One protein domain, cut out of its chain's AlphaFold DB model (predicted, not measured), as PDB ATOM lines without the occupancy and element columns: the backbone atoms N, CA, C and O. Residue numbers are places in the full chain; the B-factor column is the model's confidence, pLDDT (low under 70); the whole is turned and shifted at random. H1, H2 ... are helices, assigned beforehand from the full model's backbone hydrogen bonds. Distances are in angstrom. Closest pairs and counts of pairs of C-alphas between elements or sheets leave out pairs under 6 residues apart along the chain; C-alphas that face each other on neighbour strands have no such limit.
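This is residues 217 to 321 of the 572 residues of an uncharacterized protein of Glutamicibacter arilaitensis (UniProt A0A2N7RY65). What shape do these atoms make? A long helical hairpin, H2 and H3, makes one half of an elongated model; past the end of H3 the chain turns into H4, which stands steeply to H3 with the short H1 side by side with it, and residues 310 to 321, with H5, stick out free beyond. What is it built of? The printed part has 105 residues with five named helices, in the order H1, H2, H3, H4, H5, and no named strand; its class is all helix. How tightly is it gathered? It is loose, with a radius of gyration of the C-alphas of 18.2 A and spans of 61 by 31 by 19 A.

Where does the first helix begin? H1 is residues 223 to 229, 10.0 A long, and its C-alpha 223 is at (5.625, -11.639, 41.547). Which helices come next? H2 is residues 245 to 260, 23.0 A long, and H3, the longest by residues, is residues 271 to 289, 26.9 A long; C-alpha 271 is at (-3.252, 16.747, 24.190). Which come last? H4 is residues 293 to 308, 21.6 A long, with a kink of 28 degrees near residue 302. H5 is residues 312 to 321, 13.8 A long, and its C-alpha 321 is at (-11.113, -16.306, 61.908).

What does H1 touch? H1 touches H4, through residues 295 to 302 of H4 alone, closest at the C-alphas of Ala 223 and Ala 298, 5.4 A apart; they run opposite ways at a shallow tilt of 21 degrees. How do H2 and H3 stand? They touch as a hairpin, opposite ways at a shallow tilt of 27 degrees, closest at the C-alphas of Leu 259 and Glu 271, 5.8 A apart. What of H4 and H5? H3 and H4 are close but not clearly touching, at a steep tilt of 66 degrees, with the C-alphas of Arg 288 and Ala 296 closest at 6.9 A. H2 and H4 are only just apart, their closest C-alphas 8.4 A from each other, and H5 touches no helix. Are the helix backbones whole? In H1, H2, H3 and H5 every O i to N i+4 pair is within hydrogen-bond range, and in H4 9 of 12 are.

How far does it reach? The two C-alphas farthest apart, those of Ser 265 and Ile 319, are 61.9 A apart. Which links are long? The link H1 to H2, 15 residues, is long, and the printed part has no cut. Where is confidence low? Residues 217 to 225, 301 to 302 and 304 to 314 have a pLDDT under 70; the mean of the printed part is 77.3.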
ATOM      1  N   SER A 217       0.450 -24.629  46.660       50.22
ATOM      2  CA  SER A 217       0.345 -23.234  47.100       50.22
ATOM      3  C   SER A 217       1.425 -22.846  48.123       50.22
ATOM      4  O   SER A 217       1.380 -21.743  48.669       50.22
ATOM      5  N   SER A 218       2.412 -23.715  48.357       40.94
ATOM      6  CA  SER A 218       3.635 -23.401  49.095       40.94
ATOM      7  C   SER A 218       4.609 -22.639  48.189       40.94
ATOM      8  O   SER A 218       5.296 -23.225  47.360       40.94
ATOM      9  N   SER A 219       4.633 -21.312  48.331       45.88
ATOM     10  CA  SER A 219       5.650 -20.379  47.814       45.88
ATOM     11  C   SER A 219       6.113 -20.590  46.358       45.88
ATOM     12  O   SER A 219       7.258 -20.946  46.078       45.88
ATOM     13  N   ARG A 220       5.259 -20.264  45.374       49.91
ATOM     14  CA  ARG A 220       5.816 -19.675  44.143       49.91
ATOM     15  C   ARG A 220       6.334 -18.307  44.565       49.91
ATOM     16  O   ARG A 220       5.509 -17.525  45.037       49.91
ATOM     17  N   LYS A 221       7.644 -18.048  44.418       53.97
ATOM     18  CA  LYS A 221       8.237 -16.718  44.644       53.97
ATOM     19  C   LYS A 221       7.248 -15.665  44.174       53.97
ATOM     20  O   LYS A 221       6.738 -15.767  43.049       53.97
ATOM     21  N   SER A 222       6.898 -14.742  45.060       58.56
ATOM     22  CA  SER A 222       5.873 -13.754  44.747       58.56
ATOM     23  C   SER A 222       6.272 -12.994  43.474       58.56
ATOM     24  O   SER A 222       7.456 -12.874  43.153       58.56
ATOM     25  N   ALA A 223       5.303 -12.466  42.718       61.34
ATOM     26  CA  ALA A 223       5.625 -11.639  41.547       61.34
ATOM     27  C   ALA A 223       6.558 -10.463  41.918       61.34
ATOM     28  O   ALA A 223       7.317  -9.989  41.084       61.34
ATOM     29  N   VAL A 224       6.541 -10.037  43.190       63.53
ATOM     30  CA  VAL A 224       7.454  -9.042  43.765       63.53
ATOM     31  C   VAL A 224       8.881  -9.589  43.885       63.53
ATOM     32  O   VAL A 224       9.802  -8.958  43.382       63.53
ATOM     33  N   GLU A 225       9.070 -10.778  44.458       69.69
ATOM     34  CA  GLU A 225      10.392 -11.417  44.595       69.69
ATOM     35  C   GLU A 225      11.034 -11.766  43.246       69.69
ATOM     36  O   GLU A 225      12.248 -11.650  43.079       69.69
ATOM     37  N   LEU A 226      10.232 -12.199  42.268       72.00
ATOM     38  CA  LEU A 226      10.712 -12.456  40.907       72.00
ATOM     39  C   LEU A 226      11.081 -11.151  40.186       72.00
ATOM     40  O   LEU A 226      12.091 -11.109  39.492       72.00
ATOM     41  N   ALA A 227      10.312 -10.076  40.383       74.62
ATOM     42  CA  ALA A 227      10.615  -8.769  39.804       74.62
ATOM     43  C   ALA A 227      11.892  -8.156  40.406       74.62
ATOM     44  O   ALA A 227      12.717  -7.615  39.674       74.62
ATOM     45  N   GLU A 228      12.097  -8.296  41.719       77.94
ATOM     46  CA  GLU A 228      13.314  -7.843  42.403       77.94
ATOM     47  C   GLU A 228      14.564  -8.598  41.926       77.94
ATOM     48  O   GLU A 228      15.606  -7.975  41.715       77.94
ATOM     49  N   ALA A 229      14.451  -9.908  41.679       80.75
ATOM     50  CA  ALA A 229      15.538 -10.712  41.117       80.75
ATOM     51  C   ALA A 229      15.924 -10.274  39.689       80.75
ATOM     52  O   ALA A 229      17.108 -10.213  39.363       80.75
ATOM     53  N   GLU A 230      14.935  -9.906  38.870       80.31
ATOM     54  CA  GLU A 230      15.117  -9.436  37.487       80.31
ATOM     55  C   GLU A 230      15.373  -7.918  37.387       80.31
ATOM     56  O   GLU A 230      15.512  -7.373  36.293       80.31
ATOM     57  N   LYS A 231      15.447  -7.205  38.524       83.50
ATOM     58  CA  LYS A 231      15.577  -5.733  38.609       83.50
ATOM     59  C   LYS A 231      14.466  -4.965  37.873       83.50
ATOM     60  O   LYS A 231      14.660  -3.820  37.459       83.50
ATOM     61  N   ILE A 232      13.291  -5.571  37.740       85.12
ATOM     62  CA  ILE A 232      12.089  -4.955  37.174       85.12
ATOM     63  C   ILE A 232      11.245  -4.389  38.322       85.12
ATOM     64  O   ILE A 232      11.161  -4.961  39.407       85.12
ATOM     65  N   SER A 233      10.593  -3.245  38.106       82.50
ATOM     66  CA  SER A 233       9.688  -2.695  39.124       82.50
ATOM     67  C   SER A 233       8.487  -3.625  39.350       82.50
ATOM     68  O   SER A 233       7.820  -3.996  38.378       82.50
ATOM     69  N   PRO A 234       8.143  -3.968  40.605       78.62
ATOM     70  CA  PRO A 234       6.968  -4.781  40.901       78.62
ATOM     71  C   PRO A 234       5.687  -4.187  40.305       78.62
ATOM     72  O   PRO A 234       5.546  -2.966  40.211       78.62
ATOM     73  N   LEU A 235       4.735  -5.050  39.941       77.25
ATOM     74  CA  LEU A 235       3.439  -4.682  39.345       77.25
ATOM     75  C   LEU A 235       2.722  -3.551  40.102       77.25
ATOM     76  O   LEU A 235       2.158  -2.642  39.501       77.25
ATOM     77  N   THR A 236       2.775  -3.601  41.435       72.19
ATOM     78  CA  THR A 236       2.135  -2.645  42.351       72.19
ATOM     79  C   THR A 236       2.740  -1.245  42.300       72.19
ATOM     80  O   THR A 236       2.102  -0.290  42.733       72.19
ATOM     81  N   ARG A 237       3.960  -1.109  41.772       75.56
ATOM     82  CA  ARG A 237       4.685   0.163  41.650       75.56
ATOM     83  C   ARG A 237       4.643   0.736  40.231       75.56
ATOM     84  O   ARG A 237       5.211   1.800  39.991       75.56
ATOM     85  N   ARG A 238       3.980   0.059  39.288       81.88
ATOM     86  CA  ARG A 238       3.846   0.497  37.893       81.88
ATOM     87  C   ARG A 238       2.494   1.161  37.649       81.88
ATOM     88  O   ARG A 238       1.457   0.608  38.001       81.88
ATOM     89  N   LEU A 239       2.513   2.321  36.986       81.25
ATOM     90  CA  LEU A 239       1.335   3.165  36.706       81.25
ATOM     91  C   LEU A 239       0.144   2.385  36.122       81.25
ATOM     92  O   LEU A 239      -0.990   2.574  36.554       81.25
ATOM     93  N   TYR A 240       0.404   1.472  35.185       84.94
ATOM     94  CA  TYR A 240      -0.625   0.677  34.508       84.94
ATOM     95  C   TYR A 240      -0.470  -0.829  34.733       84.94
ATOM     96  O   TYR A 240      -1.050  -1.630  34.002       84.94
ATOM     97  N   GLY A 241       0.272  -1.234  35.770       79.56
ATOM     98  CA  GLY A 241       0.497  -2.648  36.080       79.56
ATOM     99  C   GLY A 241      -0.804  -3.411  36.351       79.56
ATOM    100  O   GLY A 241      -0.951  -4.560  35.948       79.56
ATOM    101  N   HIS A 242      -1.787  -2.743  36.959       78.31
ATOM    102  CA  HIS A 242      -3.078  -3.324  37.329       78.31
ATOM    103  C   HIS A 242      -3.988  -3.700  36.149       78.31
ATOM    104  O   HIS A 242      -4.896  -4.500  36.354       78.31
ATOM    105  N   LEU A 243      -3.786  -3.127  34.956       82.56
ATOM    106  CA  LEU A 243      -4.634  -3.404  33.791       82.56
ATOM    107  C   LEU A 243      -4.360  -4.811  33.254       82.56
ATOM    108  O   LEU A 243      -3.193  -5.186  33.085       82.56
ATOM    109  N   GLY A 244      -5.416  -5.562  32.928       82.25
ATOM    110  CA  GLY A 244      -5.294  -6.793  32.139       82.25
ATOM    111  C   GLY A 244      -4.701  -6.524  30.748       82.25
ATOM    112  O   GLY A 244      -4.634  -5.375  30.314       82.25
ATOM    113  N   ASP A 245      -4.247  -7.557  30.038       83.25
ATOM    114  CA  ASP A 245      -3.640  -7.371  28.706       83.25
ATOM    115  C   ASP A 245      -4.660  -6.846  27.679       83.25
ATOM    116  O   ASP A 245      -4.361  -5.918  26.923       83.25
ATOM    117  N   GLU A 246      -5.896  -7.353  27.716       83.06
ATOM    118  CA  GLU A 246      -6.993  -6.852  26.879       83.06
ATOM    119  C   GLU A 246      -7.400  -5.417  27.249       83.06
ATOM    120  O   GLU A 246      -7.588  -4.568  26.374       83.06
ATOM    121  N   GLU A 247      -7.480  -5.112  28.546       82.50
ATOM    122  CA  GLU A 247      -7.832  -3.779  29.046       82.50
ATOM    123  C   GLU A 247      -6.759  -2.740  28.703       82.50
ATOM    124  O   GLU A 247      -7.083  -1.618  28.310       82.50
ATOM    125  N   LEU A 248      -5.478  -3.111  28.809       88.44
ATOM    126  CA  LEU A 248      -4.352  -2.264  28.429       88.44
ATOM    127  C   LEU A 248      -4.409  -1.932  26.933       88.44
ATOM    128  O   LEU A 248      -4.305  -0.763  26.560       88.44
ATOM    129  N   ALA A 249      -4.642  -2.935  26.081       89.81
ATOM    130  CA  ALA A 249      -4.784  -2.738  24.640       89.81
ATOM    131  C   ALA A 249      -5.984  -1.837  24.295       89.81
ATOM    132  O   ALA A 249      -5.864  -0.913  23.482       89.81
ATOM    133  N   ALA A 250      -7.129  -2.045  24.953       89.81
ATOM    134  CA  ALA A 250      -8.314  -1.209  24.784       89.81
ATOM    135  C   ALA A 250      -8.060   0.247  25.218       89.81
ATOM    136  O   ALA A 250      -8.447   1.184  24.514       89.81
ATOM    137  N   ARG A 251      -7.361   0.453  26.342       89.75
ATOM    138  CA  ARG A 251      -7.033   1.780  26.881       89.75
ATOM    139  C   ARG A 251      -6.044   2.538  26.001       89.75
ATOM    140  O   ARG A 251      -6.227   3.739  25.807       89.75
ATOM    141  N   ILE A 252      -5.050   1.853  25.433       93.12
ATOM    142  CA  ILE A 252      -4.136   2.425  24.432       93.12
ATOM    143  C   ILE A 252      -4.937   2.927  23.235       93.12
ATOM    144  O   ILE A 252      -4.843   4.101  22.891       93.12
ATOM    145  N   LYS A 253      -5.781   2.069  22.649       92.94
ATOM    146  CA  LYS A 253      -6.600   2.419  21.482       92.94
ATOM    147  C   LYS A 253      -7.537   3.596  21.763       92.94
ATOM    148  O   LYS A 253      -7.692   4.476  20.925       92.94
ATOM    149  N   HIS A 254      -8.177   3.612  22.930       90.25
ATOM    150  CA  HIS A 254      -9.062   4.705  23.319       90.25
ATOM    151  C   HIS A 254      -8.301   6.027  23.474       90.25
ATOM    152  O   HIS A 254      -8.706   7.022  22.889       90.25
ATOM    153  N   THR A 255      -7.175   6.025  24.192       88.69
ATOM    154  CA  THR A 255      -6.362   7.234  24.426       88.69
ATOM    155  C   THR A 255      -5.783   7.786  23.119       88.69
ATOM    156  O   THR A 255      -5.763   8.994  22.924       88.69
ATOM    157  N   ASP A 256      -5.364   6.907  22.206       92.44
ATOM    158  CA  ASP A 256      -4.872   7.265  20.868       92.44
ATOM    159  C   ASP A 256      -5.976   7.927  20.018       92.44
ATOM    160  O   ASP A 256      -5.770   9.000  19.454       92.44
ATOM    161  N   ASN A 257      -7.192   7.367  20.022       91.75
ATOM    162  CA  ASN A 257      -8.342   7.968  19.340       91.75
ATOM    163  C   ASN A 257      -8.751   9.322  19.938       91.75
ATOM    164  O   ASN A 257      -9.097  10.238  19.194       91.75
ATOM    165  N   GLU A 258      -8.737   9.454  21.266       87.38
ATOM    166  CA  GLU A 258      -9.072  10.710  21.948       87.38
ATOM    167  C   GLU A 258      -8.016  11.793  21.713       87.38
ATOM    168  O   GLU A 258      -8.368  12.964  21.606       87.38
ATOM    169  N   LEU A 259      -6.741  11.412  21.566       89.25
ATOM    170  CA  LEU A 259      -5.657  12.326  21.210       89.25
ATOM    171  C   LEU A 259      -5.842  12.888  19.793       89.25
ATOM    172  O   LEU A 259      -5.719  14.092  19.599       89.25
ATOM    173  N   ILE A 260      -6.206  12.044  18.822       89.12
ATOM    174  CA  ILE A 260      -6.473  12.460  17.429       89.12
ATOM    175  C   ILE A 260      -7.638  13.459  17.343       89.12
ATOM    176  O   ILE A 260      -7.692  14.280  16.430       89.12
ATOM    177  N   ARG A 261      -8.582  13.385  18.284       86.88
ATOM    178  CA  ARG A 261      -9.761  14.258  18.340       86.88
ATOM    179  C   ARG A 261      -9.489  15.616  18.990       86.88
ATOM    180  O   ARG A 261     -10.362  16.475  18.908       86.88
ATOM    181  N   GLN A 262      -8.330  15.813  19.628       84.69
ATOM    182  CA  GLN A 262      -7.997  17.091  20.259       84.69
ATOM    183  C   GLN A 262      -7.773  18.180  19.209       84.69
ATOM    184  O   GLN A 262      -7.150  17.955  18.171       84.69
ATOM    185  N   ILE A 263      -8.265  19.382  19.500       82.94
ATOM    186  CA  ILE A 263      -8.091  20.561  18.653       82.94
ATOM    187  C   ILE A 263      -7.186  21.545  19.412       82.94
ATOM    188  O   ILE A 263      -7.561  21.968  20.505       82.94
ATOM    189  N   PRO A 264      -6.027  21.963  18.859       79.12
ATOM    190  CA  PRO A 264      -5.043  22.776  19.585       79.12
ATOM    191  C   PRO A 264      -5.559  24.105  20.155       79.12
ATOM    192  O   PRO A 264      -4.973  24.635  21.095       79.12
ATOM    193  N   SER A 265      -6.631  24.654  19.582       77.06
ATOM    194  CA  SER A 265      -7.250  25.921  19.989       77.06
ATOM    195  C   SER A 265      -8.410  25.771  20.982       77.06
ATOM    196  O   SER A 265      -9.023  26.780  21.326       77.06
ATOM    197  N   ASP A 266      -8.759  24.548  21.387       80.06
ATOM    198  CA  ASP A 266      -9.825  24.295  22.359       80.06
ATOM    199  C   ASP A 266      -9.352  24.613  23.788       80.06
ATOM    200  O   ASP A 266      -8.199  24.364  24.149       80.06
ATOM    201  N   VAL A 267     -10.247  25.166  24.605       71.00
ATOM    202  CA  VAL A 267      -9.985  25.490  26.014       71.00
ATOM    203  C   VAL A 267      -9.860  24.209  26.848       71.00
ATOM    204  O   VAL A 267      -9.079  24.183  27.796       71.00
ATOM    205  N   ASP A 268     -10.547  23.132  26.447       76.12
ATOM    206  CA  ASP A 268     -10.497  21.816  27.102       76.12
ATOM    207  C   ASP A 268      -9.424  20.877  26.504       76.12
ATOM    208  O   ASP A 268      -9.447  19.661  26.729       76.12
ATOM    209  N   ASN A 269      -8.469  21.421  25.735       81.88
ATOM    210  CA  ASN A 269      -7.422  20.640  25.078       81.88
ATOM    211  C   ASN A 269      -6.546  19.883  26.097       81.88
ATOM    212  O   ASN A 269      -5.776  20.471  26.858       81.88
ATOM    213  N   ASN A 270      -6.613  18.551  26.048       81.81
ATOM    214  CA  ASN A 270      -5.861  17.645  26.919       81.81
ATOM    215  C   ASN A 270      -4.725  16.901  26.194       81.81
ATOM    216  O   ASN A 270      -4.225  15.889  26.695       81.81
ATOM    217  N   GLU A 271      -4.280  17.382  25.030       86.44
ATOM    218  CA  GLU A 271      -3.252  16.747  24.190       86.44
ATOM    219  C   GLU A 271      -1.967  16.400  24.962       86.44
ATOM    220  O   GLU A 271      -1.446  15.287  24.846       86.44
ATOM    221  N   ALA A 272      -1.480  17.302  25.819       83.69
ATOM    222  CA  ALA A 272      -0.278  17.071  26.625       83.69
ATOM    223  C   ALA A 272      -0.454  15.913  27.628       83.69
ATOM    224  O   ALA A 272       0.449  15.095  27.814       83.69
ATOM    225  N   TYR A 273      -1.630  15.806  28.251       83.81
ATOM    226  CA  TYR A 273      -1.943  14.712  29.169       83.81
ATOM    227  C   TYR A 273      -2.146  13.388  28.425       83.81
ATOM    228  O   TYR A 273      -1.606  12.358  28.831       83.81
ATOM    229  N   LEU A 274      -2.892  13.408  27.319       87.31
ATOM    230  CA  LEU A 274      -3.200  12.222  26.522       87.31
ATOM    231  C   LEU A 274      -1.945  11.639  25.862       87.31
ATOM    232  O   LEU A 274      -1.746  10.427  25.912       87.31
ATOM    233  N   SER A 275      -1.057  12.481  25.328       88.12
ATOM    234  CA  SER A 275       0.232  12.050  24.768       88.12
ATOM    235  C   SER A 275       1.161  11.458  25.836       88.12
ATOM    236  O   SER A 275       1.734  10.384  25.627       88.12
ATOM    237  N   TRP A 276       1.252  12.082  27.016       91.75
ATOM    238  CA  TRP A 276       1.989  11.534  28.159       91.75
ATOM    239  C   TRP A 276       1.417  10.182  28.618       91.75
ATOM    240  O   TRP A 276       2.158   9.210  28.790       91.75
ATOM    241  N   SER A 277       0.093  10.103  28.772       87.06
ATOM    242  CA  SER A 277      -0.625   8.905  29.217       87.06
ATOM    243  C   SER A 277      -0.460   7.749  28.229       87.06
ATOM    244  O   SER A 277      -0.113   6.636  28.631       87.06
ATOM    245  N   LEU A 278      -0.598   8.026  26.928       92.31
ATOM    246  CA  LEU A 278      -0.378   7.068  25.848       92.31
ATOM    247  C   LEU A 278       1.064   6.541  25.843       92.31
ATOM    248  O   LEU A 278       1.274   5.335  25.705       92.31
ATOM    249  N   GLY A 279       2.054   7.415  26.059       91.31
ATOM    250  CA  GLY A 279       3.456   7.017  26.198       91.31
ATOM    251  C   GLY A 279       3.685   6.061  27.373       91.31
ATOM    252  O   GLY A 279       4.386   5.058  27.235       91.31
ATOM    253  N   LYS A 280       3.046   6.317  28.520       89.81
ATOM    254  CA  LYS A 280       3.126   5.443  29.701       89.81
ATOM    255  C   LYS A 280       2.397   4.107  29.507       89.81
ATOM    256  O   LYS A 280       2.911   3.085  29.956       89.81
ATOM    257  N   LEU A 281       1.260   4.087  28.810       91.88
ATOM    258  CA  LEU A 281       0.541   2.852  28.471       91.88
ATOM    259  C   LEU A 281       1.354   1.968  27.508       91.88
ATOM    260  O   LEU A 281       1.485   0.769  27.743       91.88
ATOM    261  N   ARG A 282       1.958   2.557  26.464       94.19
ATOM    262  CA  ARG A 282       2.840   1.835  25.524       94.19
ATOM    263  C   ARG A 282       4.109   1.317  26.199       94.19
ATOM    264  O   ARG A 282       4.554   0.218  25.891       94.19
ATOM    265  N   HIS A 283       4.668   2.069  27.148       91.75
ATOM    266  CA  HIS A 283       5.815   1.612  27.935       91.75
ATOM    267  C   HIS A 283       5.483   0.369  28.777       91.75
ATOM    268  O   HIS A 283       6.262  -0.579  28.786       91.75
ATOM    269  N   GLU A 284       4.317   0.340  29.432       91.00
ATOM    270  CA  GLU A 284       3.845  -0.851  30.154       91.00
ATOM    271  C   GLU A 284       3.621  -2.041  29.203       91.00
ATOM    272  O   GLU A 284       3.959  -3.169  29.548       91.00
ATOM    273  N   GLN A 285       3.095  -1.803  27.997       93.12
ATOM    274  CA  GLN A 285       2.908  -2.850  26.987       93.12
ATOM    275  C   GLN A 285       4.245  -3.456  26.533       93.12
ATOM    276  O   GLN A 285       4.374  -4.678  26.494       93.12
ATOM    277  N   GLN A 286       5.236  -2.614  26.232       91.19
ATOM    278  CA  GLN A 286       6.573  -3.057  25.833       91.19
ATOM    279  C   GLN A 286       7.256  -3.846  26.959       91.19
ATOM    280  O   GLN A 286       7.778  -4.930  26.727       91.19
ATOM    281  N   LEU A 287       7.159  -3.357  28.201       89.38
ATOM    282  CA  LEU A 287       7.700  -4.045  29.373       89.38
ATOM    283  C   LEU A 287       7.156  -5.475  29.510       89.38
ATOM    284  O   LEU A 287       7.903  -6.369  29.891       89.38
ATOM    285  N   ARG A 288       5.868  -5.701  29.212       88.50
ATOM    286  CA  ARG A 288       5.252  -7.039  29.268       88.50
ATOM    287  C   ARG A 288       5.747  -7.962  28.156       88.50
ATOM    288  O   ARG A 288       5.851  -9.160  28.393       88.50
ATOM    289  N   GLN A 289       6.051  -7.424  26.975       87.81
ATOM    290  CA  GLN A 289       6.614  -8.198  25.861       87.81
ATOM    291  C   GLN A 289       8.054  -8.638  26.142       87.81
ATOM    292  O   GLN A 289       8.429  -9.750  25.785       87.81
ATOM    293  N   ASP A 290       8.824  -7.791  26.826       87.06
ATOM    294  CA  ASP A 290      10.236  -8.037  27.140       87.06
ATOM    295  C   ASP A 290      10.437  -8.801  28.471       87.06
ATOM    296  O   ASP A 290      11.567  -9.059  28.892       87.06
ATOM    297  N   MET A 291       9.348  -9.157  29.163       84.88
ATOM    298  CA  MET A 291       9.374  -9.766  30.494       84.88
ATOM    299  C   MET A 291       9.726 -11.263  30.450       84.88
ATOM    300  O   MET A 291       9.144 -12.002  29.654       84.88
ATOM    301  N   PRO A 292      10.583 -11.767  31.364       85.75
ATOM    302  CA  PRO A 292      10.845 -13.200  31.486       85.75
ATOM    303  C   PRO A 292       9.567 -14.006  31.748       85.75
ATOM    304  O   PRO A 292       8.770 -13.662  32.624       85.75
ATOM    305  N   GLU A 293       9.400 -15.125  31.043       77.38
ATOM    306  CA  GLU A 293       8.186 -15.955  31.078       77.38
ATOM    307  C   GLU A 293       7.735 -16.383  32.496       77.38
ATOM    308  O   GLU A 293       6.539 -16.297  32.785       77.38
ATOM    309  N   PRO A 294       8.629 -16.740  33.447       77.56
ATOM    310  CA  PRO A 294       8.222 -17.058  34.821       77.56
ATOM    311  C   PRO A 294       7.607 -15.870  35.574       77.56
ATOM    312  O   PRO A 294       6.663 -16.052  36.349       77.56
ATOM    313  N   LEU A 295       8.126 -14.658  35.340       81.25
ATOM    314  CA  LEU A 295       7.616 -13.420  35.928       81.25
ATOM    315  C   LEU A 295       6.309 -13.001  35.243       81.25
ATOM    316  O   LEU A 295       5.332 -12.711  35.931       81.25
ATOM    317  N   ALA A 296       6.246 -13.081  33.912       80.94
ATOM    318  CA  ALA A 296       5.040 -12.791  33.138       80.94
ATOM    319  C   ALA A 296       3.864 -13.677  33.578       80.94
ATOM    320  O   ALA A 296       2.789 -13.175  33.899       80.94
ATOM    321  N   GLN A 297       4.091 -14.985  33.716       74.94
ATOM    322  CA  GLN A 297       3.088 -15.935  34.204       74.94
ATOM    323  C   GLN A 297       2.695 -15.695  35.670       74.94
ATOM    324  O   GLN A 297       1.572 -16.003  36.073       74.94
ATOM    325  N   ALA A 298       3.601 -15.180  36.507       73.00
ATOM    326  CA  ALA A 298       3.283 -14.800  37.883       73.00
ATOM    327  C   ALA A 298       2.437 -13.517  37.946       73.00
ATOM    328  O   ALA A 298       1.514 -13.439  38.758       73.00
ATOM    329  N   GLU A 299       2.702 -12.544  37.072       79.06
ATOM    330  CA  GLU A 299       1.939 -11.297  36.975       79.06
ATOM    331  C   GLU A 299       0.570 -11.476  36.320       79.06
ATOM    332  O   GLU A 299      -0.398 -10.898  36.806       79.06
ATOM    333  N   ILE A 300       0.459 -12.292  35.264       72.88
ATOM    334  CA  ILE A 300      -0.825 -12.674  34.649       72.88
ATOM    335  C   ILE A 300      -1.710 -13.330  35.706       72.88
ATOM    336  O   ILE A 300      -2.819 -12.865  35.956       72.88
ATOM    337  N   ARG A 301      -1.162 -14.301  36.448       65.94
ATOM    338  CA  ARG A 301      -1.835 -14.886  37.611       65.94
ATOM    339  C   ARG A 301      -2.214 -13.824  38.643       65.94
ATOM    340  O   ARG A 301      -3.346 -13.819  39.095       65.94
ATOM    341  N   GLY A 302      -1.327 -12.898  39.002       64.81
ATOM    342  CA  GLY A 302      -1.647 -11.804  39.932       64.81
ATOM    343  C   GLY A 302      -2.796 -10.894  39.467       64.81
ATOM    344  O   GLY A 302      -3.581 -10.437  40.297       64.81
ATOM    345  N   ARG A 303      -2.922 -10.667  38.153       70.38
ATOM    346  CA  ARG A 303      -3.996  -9.878  37.526       70.38
ATOM    347  C   ARG A 303      -5.319 -10.652  37.460       70.38
ATOM    348  O   ARG A 303      -6.347 -10.125  37.876       70.38
ATOM    349  N   GLU A 304      -5.288 -11.910  37.022       52.00
ATOM    350  CA  GLU A 304      -6.462 -12.793  36.883       52.00
ATOM    351  C   GLU A 304      -6.997 -13.303  38.234       52.00
ATOM    352  O   GLU A 304      -8.202 -13.444  38.438       52.00
ATOM    353  N   HIS A 305      -6.127 -13.528  39.222       48.16
ATOM    354  CA  HIS A 305      -6.507 -14.022  40.550       48.16
ATOM    355  C   HIS A 305      -7.228 -12.999  41.426       48.16
ATOM    356  O   HIS A 305      -7.682 -13.359  42.517       48.16
ATOM    357  N   ARG A 306      -7.409 -11.762  40.953       47.34
ATOM    358  CA  ARG A 306      -8.236 -10.773  41.646       47.34
ATOM    359  C   ARG A 306      -9.711 -11.208  41.730       47.34
ATOM    360  O   ARG A 306     -10.432 -10.684  42.574       47.34
ATOM    361  N   THR A 307     -10.134 -12.202  40.936       42.53
ATOM    362  CA  THR A 307     -11.497 -12.767  40.969       42.53
ATOM    363  C   THR A 307     -11.596 -14.240  41.395       42.53
ATOM    364  O   THR A 307     -12.669 -14.639  41.841       42.53
ATOM    365  N   LEU A 308     -10.530 -15.061  41.340       42.22
ATOM    366  CA  LEU A 308     -10.660 -16.528  41.518       42.22
ATOM    367  C   LEU A 308      -9.628 -17.245  42.419       42.22
ATOM    368  O   LEU A 308      -9.714 -18.460  42.566       42.22
ATOM    369  N   ALA A 309      -8.724 -16.562  43.134       38.78
ATOM    370  CA  ALA A 309      -7.895 -17.212  44.180       38.78
ATOM    371  C   ALA A 309      -8.660 -17.537  45.495       38.78
ATOM    372  O   ALA A 309      -8.072 -17.731  46.559       38.78
ATOM    373  N   GLY A 310      -9.992 -17.557  45.457       44.62
ATOM    374  CA  GLY A 310     -10.815 -17.195  46.607       44.62
ATOM    375  C   GLY A 310     -11.591 -18.303  47.310       44.62
ATOM    376  O   GLY A 310     -12.405 -17.951  48.150       44.62
ATOM    377  N   THR A 311     -11.428 -19.598  47.030       45.16
ATOM    378  CA  THR A 311     -12.197 -20.643  47.749       45.16
ATOM    379  C   THR A 311     -11.390 -21.306  48.858       45.16
ATOM    380  O   THR A 311     -11.805 -21.235  50.011       45.16
ATOM    381  N   SER A 312     -10.200 -21.844  48.582       43.28
ATOM    382  CA  SER A 312      -9.366 -22.463  49.631       43.28
ATOM    383  C   SER A 312      -8.842 -21.432  50.641       43.28
ATOM    384  O   SER A 312      -8.933 -21.654  51.846       43.28
ATOM    385  N   GLY A 313      -8.396 -20.260  50.166       54.56
ATOM    386  CA  GLY A 313      -7.962 -19.150  51.023       54.56
ATOM    387  C   GLY A 313      -9.106 -18.528  51.829       54.56
ATOM    388  O   GLY A 313      -8.914 -18.182  52.989       54.56
ATOM    389  N   THR A 314     -10.320 -18.451  51.272       68.50
ATOM    390  CA  THR A 314     -11.488 -17.946  52.015       68.50
ATOM    391  C   THR A 314     -11.985 -18.951  53.044       68.50
ATOM    392  O   THR A 314     -12.353 -18.534  54.136       68.50
ATOM    393  N   VAL A 315     -11.973 -20.256  52.747       76.69
ATOM    394  CA  VAL A 315     -12.358 -21.296  53.717       76.69
ATOM    395  C   VAL A 315     -11.345 -21.361  54.858       76.69
ATOM    396  O   VAL A 315     -11.751 -21.241  56.010       76.69
ATOM    397  N   LEU A 316     -10.041 -21.442  54.565       79.69
ATOM    398  CA  LEU A 316      -8.993 -21.419  55.592       79.69
ATOM    399  C   LEU A 316      -9.051 -20.126  56.419       79.69
ATOM    400  O   LEU A 316      -8.971 -20.182  57.647       79.69
ATOM    401  N   ARG A 317      -9.248 -18.966  55.773       81.25
ATOM    402  CA  ARG A 317      -9.418 -17.677  56.461       81.25
ATOM    403  C   ARG A 317     -10.649 -17.680  57.357       81.25
ATOM    404  O   ARG A 317     -10.534 -17.250  58.496       81.25
ATOM    405  N   ARG A 318     -11.806 -18.163  56.889       84.62
ATOM    406  CA  ARG A 318     -13.048 -18.228  57.683       84.62
ATOM    407  C   ARG A 318     -12.911 -19.171  58.874       84.62
ATOM    408  O   ARG A 318     -13.264 -18.774  59.974       84.62
ATOM    409  N   ILE A 319     -12.338 -20.362  58.675       88.00
ATOM    410  CA  ILE A 319     -12.053 -21.312  59.762       88.00
ATOM    411  C   ILE A 319     -11.088 -20.682  60.770       88.00
ATOM    412  O   ILE A 319     -11.351 -20.698  61.965       88.00
ATOM    413  N   SER A 320      -9.998 -20.073  60.299       86.44
ATOM    414  CA  SER A 320      -9.007 -19.444  61.180       86.44
ATOM    415  C   SER A 320      -9.570 -18.232  61.920       86.44
ATOM    416  O   SER A 320      -9.228 -18.017  63.075       86.44
ATOM    417  N   THR A 321     -10.436 -17.447  61.275       87.06
ATOM    418  CA  THR A 321     -11.113 -16.306  61.908       87.06
ATOM    419  C   THR A 321     -12.081 -16.796  62.977       87.06
ATOM    420  O   THR A 321     -12.035 -16.293  64.089       87.06
TER     421      THR A 321